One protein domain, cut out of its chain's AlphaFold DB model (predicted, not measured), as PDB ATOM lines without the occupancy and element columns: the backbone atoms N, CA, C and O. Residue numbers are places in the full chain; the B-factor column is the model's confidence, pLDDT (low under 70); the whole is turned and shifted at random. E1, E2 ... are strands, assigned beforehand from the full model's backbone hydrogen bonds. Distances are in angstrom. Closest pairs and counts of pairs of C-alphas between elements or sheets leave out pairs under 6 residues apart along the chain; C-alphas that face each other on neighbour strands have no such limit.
ATOM      1  N   ARG A  32     -51.812  15.913  20.386       75.31
ATOM      2  CA  ARG A  32     -51.072  15.786  19.121       75.31
ATOM      3  C   ARG A  32     -50.105  16.943  18.896       75.31
ATOM      4  O   ARG A  32     -49.014  16.720  18.393       75.31
ATOM      5  N   GLU A  33     -50.479  18.151  19.303       78.69
ATOM      6  CA  GLU A  33     -49.647  19.340  19.113       78.69
ATOM      7  C   GLU A  33     -48.387  19.355  19.989       78.69
ATOM      8  O   GLU A  33     -47.437  20.042  19.646       78.69
ATOM      9  N   HIS A  34     -48.343  18.566  21.070       82.44
ATOM     10  CA  HIS A  34     -47.205  18.455  21.993       82.44
ATOM     11  C   HIS A  34     -46.542  17.075  21.985       82.44
ATOM     12  O   HIS A  34     -45.681  16.795  22.816       82.44
ATOM     13  N   SER A  35     -46.910  16.213  21.037       84.19
ATOM     14  CA  SER A  35     -46.387  14.850  20.939       84.19
ATOM     15  C   SER A  35     -45.683  14.643  19.599       84.19
ATOM     16  O   SER A  35     -46.292  14.836  18.549       84.19
ATOM     17  N   LEU A  36     -44.421  14.197  19.611       83.56
ATOM     18  CA  LEU A  36     -43.762  13.674  18.408       83.56
ATOM     19  C   LEU A  36     -43.993  12.168  18.313       83.56
ATOM     20  O   LEU A  36     -43.375  11.386  19.035       83.56
ATOM     21  N   VAL A  37     -44.832  11.748  17.369       84.31
ATOM     22  CA  VAL A  37     -45.102  10.331  17.092       84.31
ATOM     23  C   VAL A  37     -44.750  10.027  15.639       84.31
ATOM     24  O   VAL A  37     -44.954  10.861  14.761       84.31
ATOM     25  N   LYS A  38     -44.197   8.836  15.385       82.00
ATOM     26  CA  LYS A  38     -43.891   8.364  14.027       82.00
ATOM     27  C   LYS A  38     -45.170   8.310  13.170       82.00
ATOM     28  O   LYS A  38     -46.226   7.980  13.712       82.00
ATOM     29  N   PRO A  39     -45.083   8.511  11.843       80.62
ATOM     30  CA  PRO A  39     -43.887   8.848  11.065       80.62
ATOM     31  C   PRO A  39     -43.529  10.341  11.157       80.62
ATOM     32  O   PRO A  39     -44.402  11.200  11.082       80.62
ATOM     33  N   TYR A  40     -42.236  10.651  11.288       79.50
ATOM     34  CA  TYR A  40     -41.764  12.038  11.446       79.50
ATOM     35  C   TYR A  40     -41.569  12.790  10.113       79.50
ATOM     36  O   TYR A  40     -41.229  13.966  10.114       79.50
ATOM     37  N   GLN A  41     -41.788  12.139   8.968       73.38
ATOM     38  CA  GLN A  41     -41.802  12.767   7.646       73.38
ATOM     39  C   GLN A  41     -43.136  12.445   6.959       73.38
ATOM     40  O   GLN A  41     -43.443  11.291   6.672       73.38
ATOM     41  N   GLY A  42     -43.957  13.476   6.736       64.81
ATOM     42  CA  GLY A  42     -45.118  13.408   5.844       64.81
ATOM     43  C   GLY A  42     -44.718  13.712   4.395       64.81
ATOM     44  O   GLY A  42     -43.539  13.723   4.061       64.81
ATOM     45  N   MET A  43     -45.682  14.041   3.529       59.69
ATOM     46  CA  MET A  43     -45.440  14.469   2.132       59.69
ATOM     47  C   MET A  43     -44.698  15.830   1.992       59.69
ATOM     48  O   MET A  43     -44.753  16.459   0.940       59.69
ATOM     49  N   GLY A  44     -44.001  16.298   3.034       63.44
ATOM     50  CA  GLY A  44     -43.243  17.551   3.080       63.44
ATOM     51  C   GLY A  44     -42.122  17.512   4.131       63.44
ATOM     52  O   GLY A  44     -42.058  16.601   4.953       63.44
ATOM     53  N   THR A  45     -41.226  18.503   4.103       63.91
ATOM     54  CA  THR A  45     -40.009  18.570   4.941       63.91
ATOM     55  C   THR A  45     -40.237  19.082   6.369       63.91
ATOM     56  O   THR A  45     -39.283  19.142   7.140       63.91
ATOM     57  N   THR A  46     -41.463  19.462   6.739       70.25
ATOM     58  CA  THR A  46     -41.767  20.149   8.008       70.25
ATOM     59  C   THR A  46     -42.883  19.445   8.779       70.25
ATOM     60  O   THR A  46     -43.966  19.223   8.232       70.25
ATOM     61  N   ILE A  47     -42.641  19.118  10.052       82.75
ATOM     62  CA  ILE A  47     -43.661  18.576  10.964       82.75
ATOM     63  C   ILE A  47     -44.485  19.749  11.519       82.75
ATOM     64  O   ILE A  47     -43.899  20.742  11.947       82.75
ATOM     65  N   PRO A  48     -45.827  19.675  11.541       83.50
ATOM     66  CA  PRO A  48     -46.637  20.741  12.120       83.50
ATOM     67  C   PRO A  48     -46.317  20.925  13.609       83.50
ATOM     68  O   PRO A  48     -46.181  19.943  14.337       83.50
ATOM     69  N   TYR A  49     -46.243  22.182  14.056       83.44
ATOM     70  CA  TYR A  49     -45.975  22.596  15.444       83.44
ATOM     71  C   TYR A  49     -44.566  22.307  15.982       83.44
ATOM     72  O   TYR A  49     -44.302  22.577  17.154       83.44
ATOM     73  N   TRP A  50     -43.666  21.778  15.154       87.19
ATOM     74  CA  TRP A  50     -42.303  21.444  15.553       87.19
ATOM     75  C   TRP A  50     -41.291  22.093  14.620       87.19
ATOM     76  O   TRP A  50     -41.268  21.817  13.422       87.19
ATOM     77  N   ASP A  51     -40.420  22.903  15.207       87.19
ATOM     78  CA  ASP A  51     -39.305  23.539  14.527       87.19
ATOM     79  C   ASP A  51     -38.012  22.785  14.837       87.19
ATOM     80  O   ASP A  51     -37.748  22.389  15.977       87.19
ATOM     81  N   PHE A  52     -37.191  22.601  13.808       88.00
ATOM     82  CA  PHE A  52     -35.894  21.936  13.881       88.00
ATOM     83  C   PHE A  52     -34.800  22.970  13.618       88.00
ATOM     84  O   PHE A  52     -34.889  23.718  12.645       88.00
ATOM     85  N   LEU A  53     -33.779  23.018  14.476       85.81
ATOM     86  CA  LEU A  53     -32.677  23.980  14.392       85.81
ATOM     87  C   LEU A  53     -31.308  23.284  14.406       85.81
ATOM     88  O   LEU A  53     -31.171  22.130  14.837       85.81
ATOM     89  N   GLY A  54     -30.291  24.011  13.938       87.19
ATOM     90  CA  GLY A  54     -28.905  23.560  13.850       87.19
ATOM     91  C   GLY A  54     -28.703  22.368  12.908       87.19
ATOM     92  O   GLY A  54     -29.221  22.326  11.796       87.19
ATOM     93  N   SER A  55     -27.936  21.383  13.369       88.75
ATOM     94  CA  SER A  55     -27.548  20.161  12.642       88.75
ATOM     95  C   SER A  55     -28.586  19.026  12.689       88.75
ATOM     96  O   SER A  55     -28.285  17.886  12.327       88.75
ATOM     97  N   THR A  56     -29.815  19.325  13.122       89.56
ATOM     98  CA  THR A  56     -30.857  18.316  13.332       89.56
ATOM     99  C   THR A  56     -31.344  17.735  12.004       89.56
ATOM    100  O   THR A  56     -31.779  18.468  11.118       89.56
ATOM    101  N   MET A  57     -31.336  16.407  11.877       87.69
ATOM    102  CA  MET A  57     -31.888  15.690  10.726       87.69
ATOM    103  C   MET A  57     -33.128  14.883  11.117       87.69
ATOM    104  O   MET A  57     -33.144  14.150  12.110       87.69
ATOM    105  N   VAL A  58     -34.170  14.995  10.299       88.25
ATOM    106  CA  VAL A  58     -35.440  14.289  10.485       88.25
ATOM    107  C   VAL A  58     -35.529  13.169   9.459       88.25
ATOM    108  O   VAL A  58     -35.380  13.401   8.262       88.25
ATOM    109  N   THR A  59     -35.777  11.951   9.926       86.44
ATOM    110  CA  THR A  59     -36.051  10.785   9.078       86.44
ATOM    111  C   THR A  59     -37.423  10.218   9.427       86.44
ATOM    112  O   THR A  59     -37.953  10.498  10.498       86.44
ATOM    113  N   ASN A  60     -37.982   9.345   8.588       84.81
ATOM    114  CA  ASN A  60     -39.241   8.653   8.897       84.81
ATOM    115  C   ASN A  60     -39.245   7.924  10.256       84.81
ATOM    116  O   ASN A  60     -40.280   7.858  10.920       84.81
ATOM    117  N   ASN A  61     -38.094   7.385  10.668       84.94
ATOM    118  CA  ASN A  61     -37.994   6.475  11.810       84.94
ATOM    119  C   ASN A  61     -37.499   7.145  13.091       84.94
ATOM    120  O   ASN A  61     -37.852   6.692  14.182       84.94
ATOM    121  N   TYR A  62     -36.659   8.170  12.962       87.06
ATOM    122  CA  TYR A  62     -36.025   8.856  14.081       87.06
ATOM    123  C   TYR A  62     -35.660  10.299  13.722       87.06
ATOM    124  O   TYR A  62     -35.462  10.646  12.556       87.06
ATOM    125  N   ILE A  63     -35.509  11.118  14.755       89.25
ATOM    126  CA  ILE A  63     -34.947  12.463  14.665       89.25
ATOM    127  C   ILE A  63     -33.578  12.408  15.329       89.25
ATOM    128  O   ILE A  63     -33.450  11.911  16.447       89.25
ATOM    129  N   ARG A  64     -32.547  12.875  14.630       90.00
ATOM    130  CA  ARG A  64     -31.184  12.964  15.155       90.00
ATOM    131  C   ARG A  64     -30.837  14.435  15.322       90.00
ATOM    132  O   ARG A  64     -30.815  15.152  14.332       90.00
ATOM    133  N   LEU A  65     -30.547  14.850  16.553       88.38
ATOM    134  CA  LEU A  65     -30.173  16.230  16.882       88.38
ATOM    135  C   LEU A  65     -28.789  16.595  16.336       88.38
ATOM    136  O   LEU A  65     -28.630  17.633  15.712       88.38
ATOM    137  N   THR A  66     -27.799  15.725  16.536       90.44
ATOM    138  CA  THR A  66     -26.413  15.946  16.109       90.44
ATOM    139  C   THR A  66     -25.852  14.696  15.438       90.44
ATOM    140  O   THR A  66     -26.169  13.563  15.811       90.44
ATOM    141  N   GLY A  67     -25.046  14.893  14.394       86.75
ATOM    142  CA  GLY A  67     -24.225  13.829  13.813       86.75
ATOM    143  C   GLY A  67     -23.058  13.448  14.725       86.75
ATOM    144  O   GLY A  67     -22.733  14.178  15.656       86.75
ATOM    145  N   ASP A  68     -22.394  12.338  14.407       86.62
ATOM    146  CA  ASP A  68     -21.119  11.947  15.029       86.62
ATOM    147  C   ASP A  68     -19.960  12.761  14.427       86.62
ATOM    148  O   ASP A  68     -19.067  12.261  13.749       86.62
ATOM    149  N   ILE A  69     -20.082  14.080  14.549       84.31
ATOM    150  CA  ILE A  69     -19.096  15.064  14.123       84.31
ATOM    151  C   ILE A  69     -18.917  16.001  15.311       84.31
ATOM    152  O   ILE A  69     -19.874  16.341  16.010       84.31
ATOM    153  N   GLN A  70     -17.684  16.429  15.552       82.88
ATOM    154  CA  GLN A  70     -17.408  17.387  16.612       82.88
ATOM    155  C   GLN A  70     -18.128  18.725  16.374       82.88
ATOM    156  O   GLN A  70     -18.428  19.113  15.238       82.88
ATOM    157  N   SER A  71     -18.365  19.448  17.467       83.25
ATOM    158  CA  SER A  71     -18.900  20.817  17.446       83.25
ATOM    159  C   SER A  71     -20.275  20.958  16.780       83.25
ATOM    160  O   SER A  71     -20.637  22.043  16.330       83.25
ATOM    161  N   GLN A  72     -21.058  19.880  16.725       85.75
ATOM    162  CA  GLN A  72     -22.433  19.923  16.241       85.75
ATOM    163  C   GLN A  72     -23.385  20.367  17.351       85.75
ATOM    164  O   GLN A  72     -23.227  20.003  18.517       85.75
ATOM    165  N   ARG A  73     -24.394  21.150  16.976       87.94
ATOM    166  CA  ARG A  73     -25.477  21.606  17.858       87.94
ATOM    167  C   ARG A  73     -26.790  21.402  17.126       87.94
ATOM    168  O   ARG A  73     -26.858  21.663  15.926       87.94
ATOM    169  N   GLY A  74     -27.810  20.904  17.806       89.00
ATOM    170  CA  GLY A  74     -29.117  20.674  17.206       89.00
ATOM    171  C   GLY A  74     -30.204  20.747  18.257       89.00
ATOM    172  O   GLY A  74     -29.998  20.327  19.394       89.00
ATOM    173  N   ALA A  75     -31.344  21.310  17.877       88.88
ATOM    174  CA  ALA A  75     -32.466  21.514  18.773       88.88
ATOM    175  C   ALA A  75     -33.791  21.223  18.067       88.88
ATOM    176  O   ALA A  75     -33.933  21.389  16.853       88.88
ATOM    177  N   VAL A  76     -34.769  20.804  18.863       89.62
ATOM    178  CA  VAL A  76     -36.160  20.615  18.454       89.62
ATOM    179  C   VAL A  76     -37.012  21.461  19.380       89.62
ATOM    180  O   VAL A  76     -36.851  21.400  20.600       89.62
ATOM    181  N   TRP A  77     -37.912  22.250  18.809       87.88
ATOM    182  CA  TRP A  77     -38.754  23.164  19.561       87.88
ATOM    183  C   TRP A  77     -40.218  23.024  19.175       87.88
ATOM    184  O   TRP A  77     -40.549  22.868  18.006       87.88
ATOM    185  N   ASN A  78     -41.104  23.107  20.163       86.19
ATOM    186  CA  ASN A  78     -42.539  23.097  19.930       86.19
ATOM    187  C   ASN A  78     -43.069  24.533  19.797       86.19
ATOM    188  O   ASN A  78     -42.938  25.332  20.726       86.19
ATOM    189  N   THR A  79     -43.681  24.872  18.663       81.00
ATOM    190  CA  THR A  79     -44.243  26.210  18.418       81.00
ATOM    191  C   THR A  79     -45.647  26.395  18.973       81.00
ATOM    192  O   THR A  79     -46.060  27.540  19.191       81.00
ATOM    193  N   SER A  80     -46.372  25.315  19.273       76.44
ATOM    194  CA  SER A  80     -47.671  25.421  19.932       76.44
ATOM    195  C   SER A  80     -47.498  26.003  21.330       76.44
ATOM    196  O   SER A  80     -46.812  25.467  22.201       76.44
ATOM    197  N   CYS A  81     -48.126  27.152  21.563       62.81
ATOM    198  CA  CYS A  81     -48.132  27.777  22.874       62.81
ATOM    199  C   CYS A  81     -49.052  26.987  23.809       62.81
ATOM    200  O   CYS A  81     -50.268  27.157  23.760       62.81
ATOM    201  N   CYS A  82     -48.494  26.157  24.689       63.91
ATOM    202  CA  CYS A  82     -49.261  25.672  25.827       63.91
ATOM    203  C   CYS A  82     -49.395  26.785  26.875       63.91
ATOM    204  O   CYS A  82     -48.454  27.533  27.145       63.91
ATOM    205  N   LEU A  83     -50.546  26.839  27.547       55.09
ATOM    206  CA  LEU A  83     -50.809  27.715  28.701       55.09
ATOM    207  C   LEU A  83     -49.863  27.468  29.904       55.09
ATOM    208  O   LEU A  83     -49.977  28.139  30.928       55.09
ATOM    209  N   ARG A  84     -48.914  26.528  29.799       52.81
ATOM    210  CA  ARG A  84     -47.898  26.199  30.805       52.81
ATOM    211  C   ARG A  84     -46.620  25.708  30.109       52.81
ATOM    212  O   ARG A  84     -46.354  24.511  30.067       52.81
ATOM    213  N   ARG A  85     -45.852  26.622  29.510       63.00
ATOM    214  CA  ARG A  85     -44.553  26.282  28.908       63.00
ATOM    215  C   ARG A  85     -43.551  25.900  29.999       63.00
ATOM    216  O   ARG A  85     -43.470  26.583  31.015       63.00
ATOM    217  N   TYR A  86     -42.768  24.843  29.768       71.06
ATOM    218  CA  TYR A  86     -41.645  24.487  30.645       71.06
ATOM    219  C   TYR A  86     -40.571  25.573  30.666       71.06
ATOM    220  O   TYR A  86     -39.928  25.755  31.690       71.06
ATOM    221  N   VAL A  87     -40.407  26.306  29.563       72.31
ATOM    222  CA  VAL A  87     -39.492  27.442  29.441       72.31
ATOM    223  C   VAL A  87     -40.266  28.650  28.920       72.31
ATOM    224  O   VAL A  87     -41.074  28.537  27.999       72.31
ATOM    225  N   LYS A  88     -40.051  29.808  29.546       78.12
ATOM    226  CA  LYS A  88     -40.751  31.064  29.248       78.12
ATOM    227  C   LYS A  88     -40.448  31.572  27.838       78.12
ATOM    228  O   LYS A  88     -41.360  31.968  27.110       78.12
ATOM    229  N   ASP A  89     -39.172  31.541  27.478       80.19
ATOM    230  CA  ASP A  89     -38.664  32.054  26.213       80.19
ATOM    231  C   ASP A  89     -38.607  30.937  25.156       80.19
ATOM    232  O   ASP A  89     -38.402  29.772  25.508       80.19
ATOM    233  N   PRO A  90     -38.801  31.262  23.864       76.62
ATOM    234  CA  PRO A  90     -38.578  30.306  22.784       76.62
ATOM    235  C   PRO A  90     -37.118  29.837  22.742       76.62
ATOM    236  O   PRO A  90     -36.231  30.522  23.259       76.62
ATOM    237  N   MET A  91     -36.875  28.693  22.090       76.56
ATOM    238  CA  MET A  91     -35.525  28.162  21.877       76.56
ATOM    239  C   MET A  91     -34.610  29.233  21.275       76.56
ATOM    240  O   MET A  91     -34.923  29.828  20.245       76.56
ATOM    241  N   GLN A  92     -33.473  29.458  21.926       83.62
ATOM    242  CA  GLN A  92     -32.390  30.319  21.461       83.62
ATOM    243  C   GLN A  92     -31.127  29.469  21.432       83.62
ATOM    244  O   GLN A  92     -30.853  28.771  22.406       83.62
ATOM    245  N   GLU A  93     -30.378  29.513  20.334       79.19
ATOM    246  CA  GLU A  93     -29.116  28.778  20.240       79.19
ATOM    247  C   GLU A  93     -28.099  29.319  21.252       79.19
ATOM    248  O   GLU A  93     -28.016  30.524  21.504       79.19
ATOM    249  N   GLY A  94     -27.320  28.416  21.838       84.31
ATOM    250  CA  GLY A  94     -26.286  28.771  22.802       84.31
ATOM    251  C   GLY A  94     -25.332  27.621  23.094       84.31
ATOM    252  O   GLY A  94     -25.334  26.592  22.411       84.31
ATOM    253  N   ASP A  95     -24.476  27.829  24.089       82.38
ATOM    254  CA  ASP A  95     -23.394  26.901  24.426       82.38
ATOM    255  C   ASP A  95     -23.841  25.747  25.335       82.38
ATOM    256  O   ASP A  95     -23.162  24.723  25.405       82.38
ATOM    257  N   VAL A  96     -25.012  25.849  25.972       80.31
ATOM    258  CA  VAL A  96     -25.533  24.819  26.881       80.31
ATOM    259  C   VAL A  96     -26.314  23.787  26.074       80.31
ATOM    260  O   VAL A  96     -27.505  23.944  25.815       80.31
ATOM    261  N   PHE A  97     -25.624  22.732  25.629       83.31
ATOM    262  CA  PHE A  97     -26.198  21.636  24.826       83.31
ATOM    263  C   PHE A  97     -26.934  22.113  23.556       83.31
ATOM    264  O   PHE A  97     -27.900  21.498  23.112       83.31
ATOM    265  N   GLY A  98     -26.482  23.223  22.959       81.44
ATOM    266  CA  GLY A  98     -27.114  23.841  21.787       81.44
ATOM    267  C   GLY A  98     -28.220  24.852  22.108       81.44
ATOM    268  O   GLY A  98     -28.751  25.461  21.185       81.44
ATOM    269  N   SER A  99     -28.529  25.071  23.389       84.56
ATOM    270  CA  SER A  99     -29.500  26.050  23.887       84.56
ATOM    271  C   SER A  99     -28.816  27.184  24.666       84.56
ATOM    272  O   SER A  99     -27.661  27.080  25.089       84.56
ATOM    273  N   LYS A 100     -29.531  28.295  24.848       85.62
ATOM    274  CA  LYS A 100     -29.102  29.470  25.614       85.62
ATOM    275  C   LYS A 100     -28.766  29.113  27.063       85.62
ATOM    276  O   LYS A 100     -29.491  28.368  27.713       85.62
ATOM    277  N   ASP A 101     -27.719  29.760  27.568       83.06
ATOM    278  CA  ASP A 101     -27.223  29.630  28.941       83.06
ATOM    279  C   ASP A 101     -28.261  30.055  30.000       83.06
ATOM    280  O   ASP A 101     -28.741  29.249  30.794       83.06
ATOM    281  N   TYR A 102     -28.719  31.310  29.948       85.25
ATOM    282  CA  TYR A 102     -29.749  31.813  30.862       85.25
ATOM    283  C   TYR A 102     -31.164  31.592  30.314       85.25
ATOM    284  O   TYR A 102     -31.620  32.330  29.432       85.25
ATOM    285  N   PHE A 103     -31.892  30.634  30.890       85.19
ATOM    286  CA  PHE A 103     -33.306  30.384  30.604       85.19
ATOM    287  C   PHE A 103     -34.159  30.442  31.879       85.19
ATOM    288  O   PHE A 103     -33.696  30.182  32.986       85.19
ATOM    289  N   SER A 104     -35.434  30.803  31.726       84.06
ATOM    290  CA  SER A 104     -36.413  30.790  32.817       84.06
ATOM    291  C   SER A 104     -37.370  29.627  32.601       84.06
ATOM    292  O   SER A 104     -38.212  29.681  31.702       84.06
ATOM    293  N   GLY A 105     -37.211  28.556  33.381       85.00
ATOM    294  CA  GLY A 105     -37.985  27.337  33.191       85.00
ATOM    295  C   GLY A 105     -37.397  26.098  33.857       85.00
ATOM    296  O   GLY A 105     -36.582  26.198  34.770       85.00
ATOM    297  N   LEU A 106     -37.808  24.932  33.368       84.50
ATOM    298  CA  LEU A 106     -37.285  23.620  33.740       84.50
ATOM    299  C   LEU A 106     -36.419  23.065  32.604       84.50
ATOM    300  O   LEU A 106     -36.865  23.038  31.456       84.50
ATOM    301  N   ALA A 107     -35.230  22.561  32.936       82.38
ATOM    302  CA  ALA A 107     -34.397  21.786  32.022       82.38
ATOM    303  C   ALA A 107     -34.134  20.391  32.586       82.38
ATOM    304  O   ALA A 107     -33.910  20.217  33.783       82.38
ATOM    305  N   VAL A 108     -34.133  19.408  31.690       84.31
ATOM    306  CA  VAL A 108     -33.682  18.044  31.959       84.31
ATOM    307  C   VAL A 108     -32.457  17.821  31.087       84.31
ATOM    308  O   VAL A 108     -32.556  17.890  29.864       84.31
ATOM    309  N   ILE A 109     -31.305  17.608  31.717       85.25
ATOM    310  CA  ILE A 109     -30.019  17.479  31.030       85.25
ATOM    311  C   ILE A 109     -29.554  16.032  31.143       85.25
ATOM    312  O   ILE A 109     -29.477  15.479  32.238       85.25
ATOM    313  N   MET A 110     -29.242  15.436  29.998       81.38
ATOM    314  CA  MET A 110     -28.589  14.135  29.902       81.38
ATOM    315  C   MET A 110     -27.148  14.375  29.462       81.38
ATOM    316  O   MET A 110     -26.872  14.461  28.268       81.38
ATOM    317  N   ASP A 111     -26.250  14.548  30.431       81.19
ATOM    318  CA  ASP A 111     -24.824  14.721  30.163       81.19
ATOM    319  C   ASP A 111     -24.135  13.353  30.099       81.19
ATOM    320  O   ASP A 111     -24.198  12.561  31.041       81.19
ATOM    321  N   THR A 112     -23.500  13.065  28.967       80.38
ATOM    322  CA  THR A 112     -22.748  11.827  28.738       80.38
ATOM    323  C   THR A 112     -21.244  12.015  28.914       80.38
ATOM    324  O   THR A 112     -20.496  11.050  28.765       80.38
TER     325      THR A 112
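Overview. This is residues 32 to 112 of the 200 residues of the protein "Vesicular integral-membrane protein VIP36" of Portunus trituberculatus (UniProt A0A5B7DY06). Little regular structure is present: a flat spread of loops has a two-strand antiparallel hairpin, E1 and E2, through its middle. Residues 32 to 49 and a short antiparallel pairing of residues 57 to 58 with 63 to 64 lie on E1's side, and E3 with residues 97 to 112 on E2's side. The 81 printed residues hold no named helix and three strands, E1, E2, E3, only 14 residues, in the class all strand. The whole is compact, radius of gyration of the C-alphas 13.3 A, spanning 37 by 37 by 18 A.

Along the chain. E1, residues 50 to 54, 13.7 A long, begins at C-alpha 50 (-42.303, 21.444, 15.553). E2 is residues 74 to 78, 13.9 A. E3, residues 93 to 96, 8.5 A, ends at C-alpha 96 (-25.533, 24.819, 26.881).

Arrangement. E1 and E2 are antiparallel at 161 degrees; N 51 and O 77 are within hydrogen-bond range at 2.8 A. E3 pairs with no named strand and is only just apart from E2, closest 8.1 A.

Size, cuts and confidence. The printed part has no cut. Both links are long. Residues 42 to 45 and 81 to 85 have pLDDT under 70.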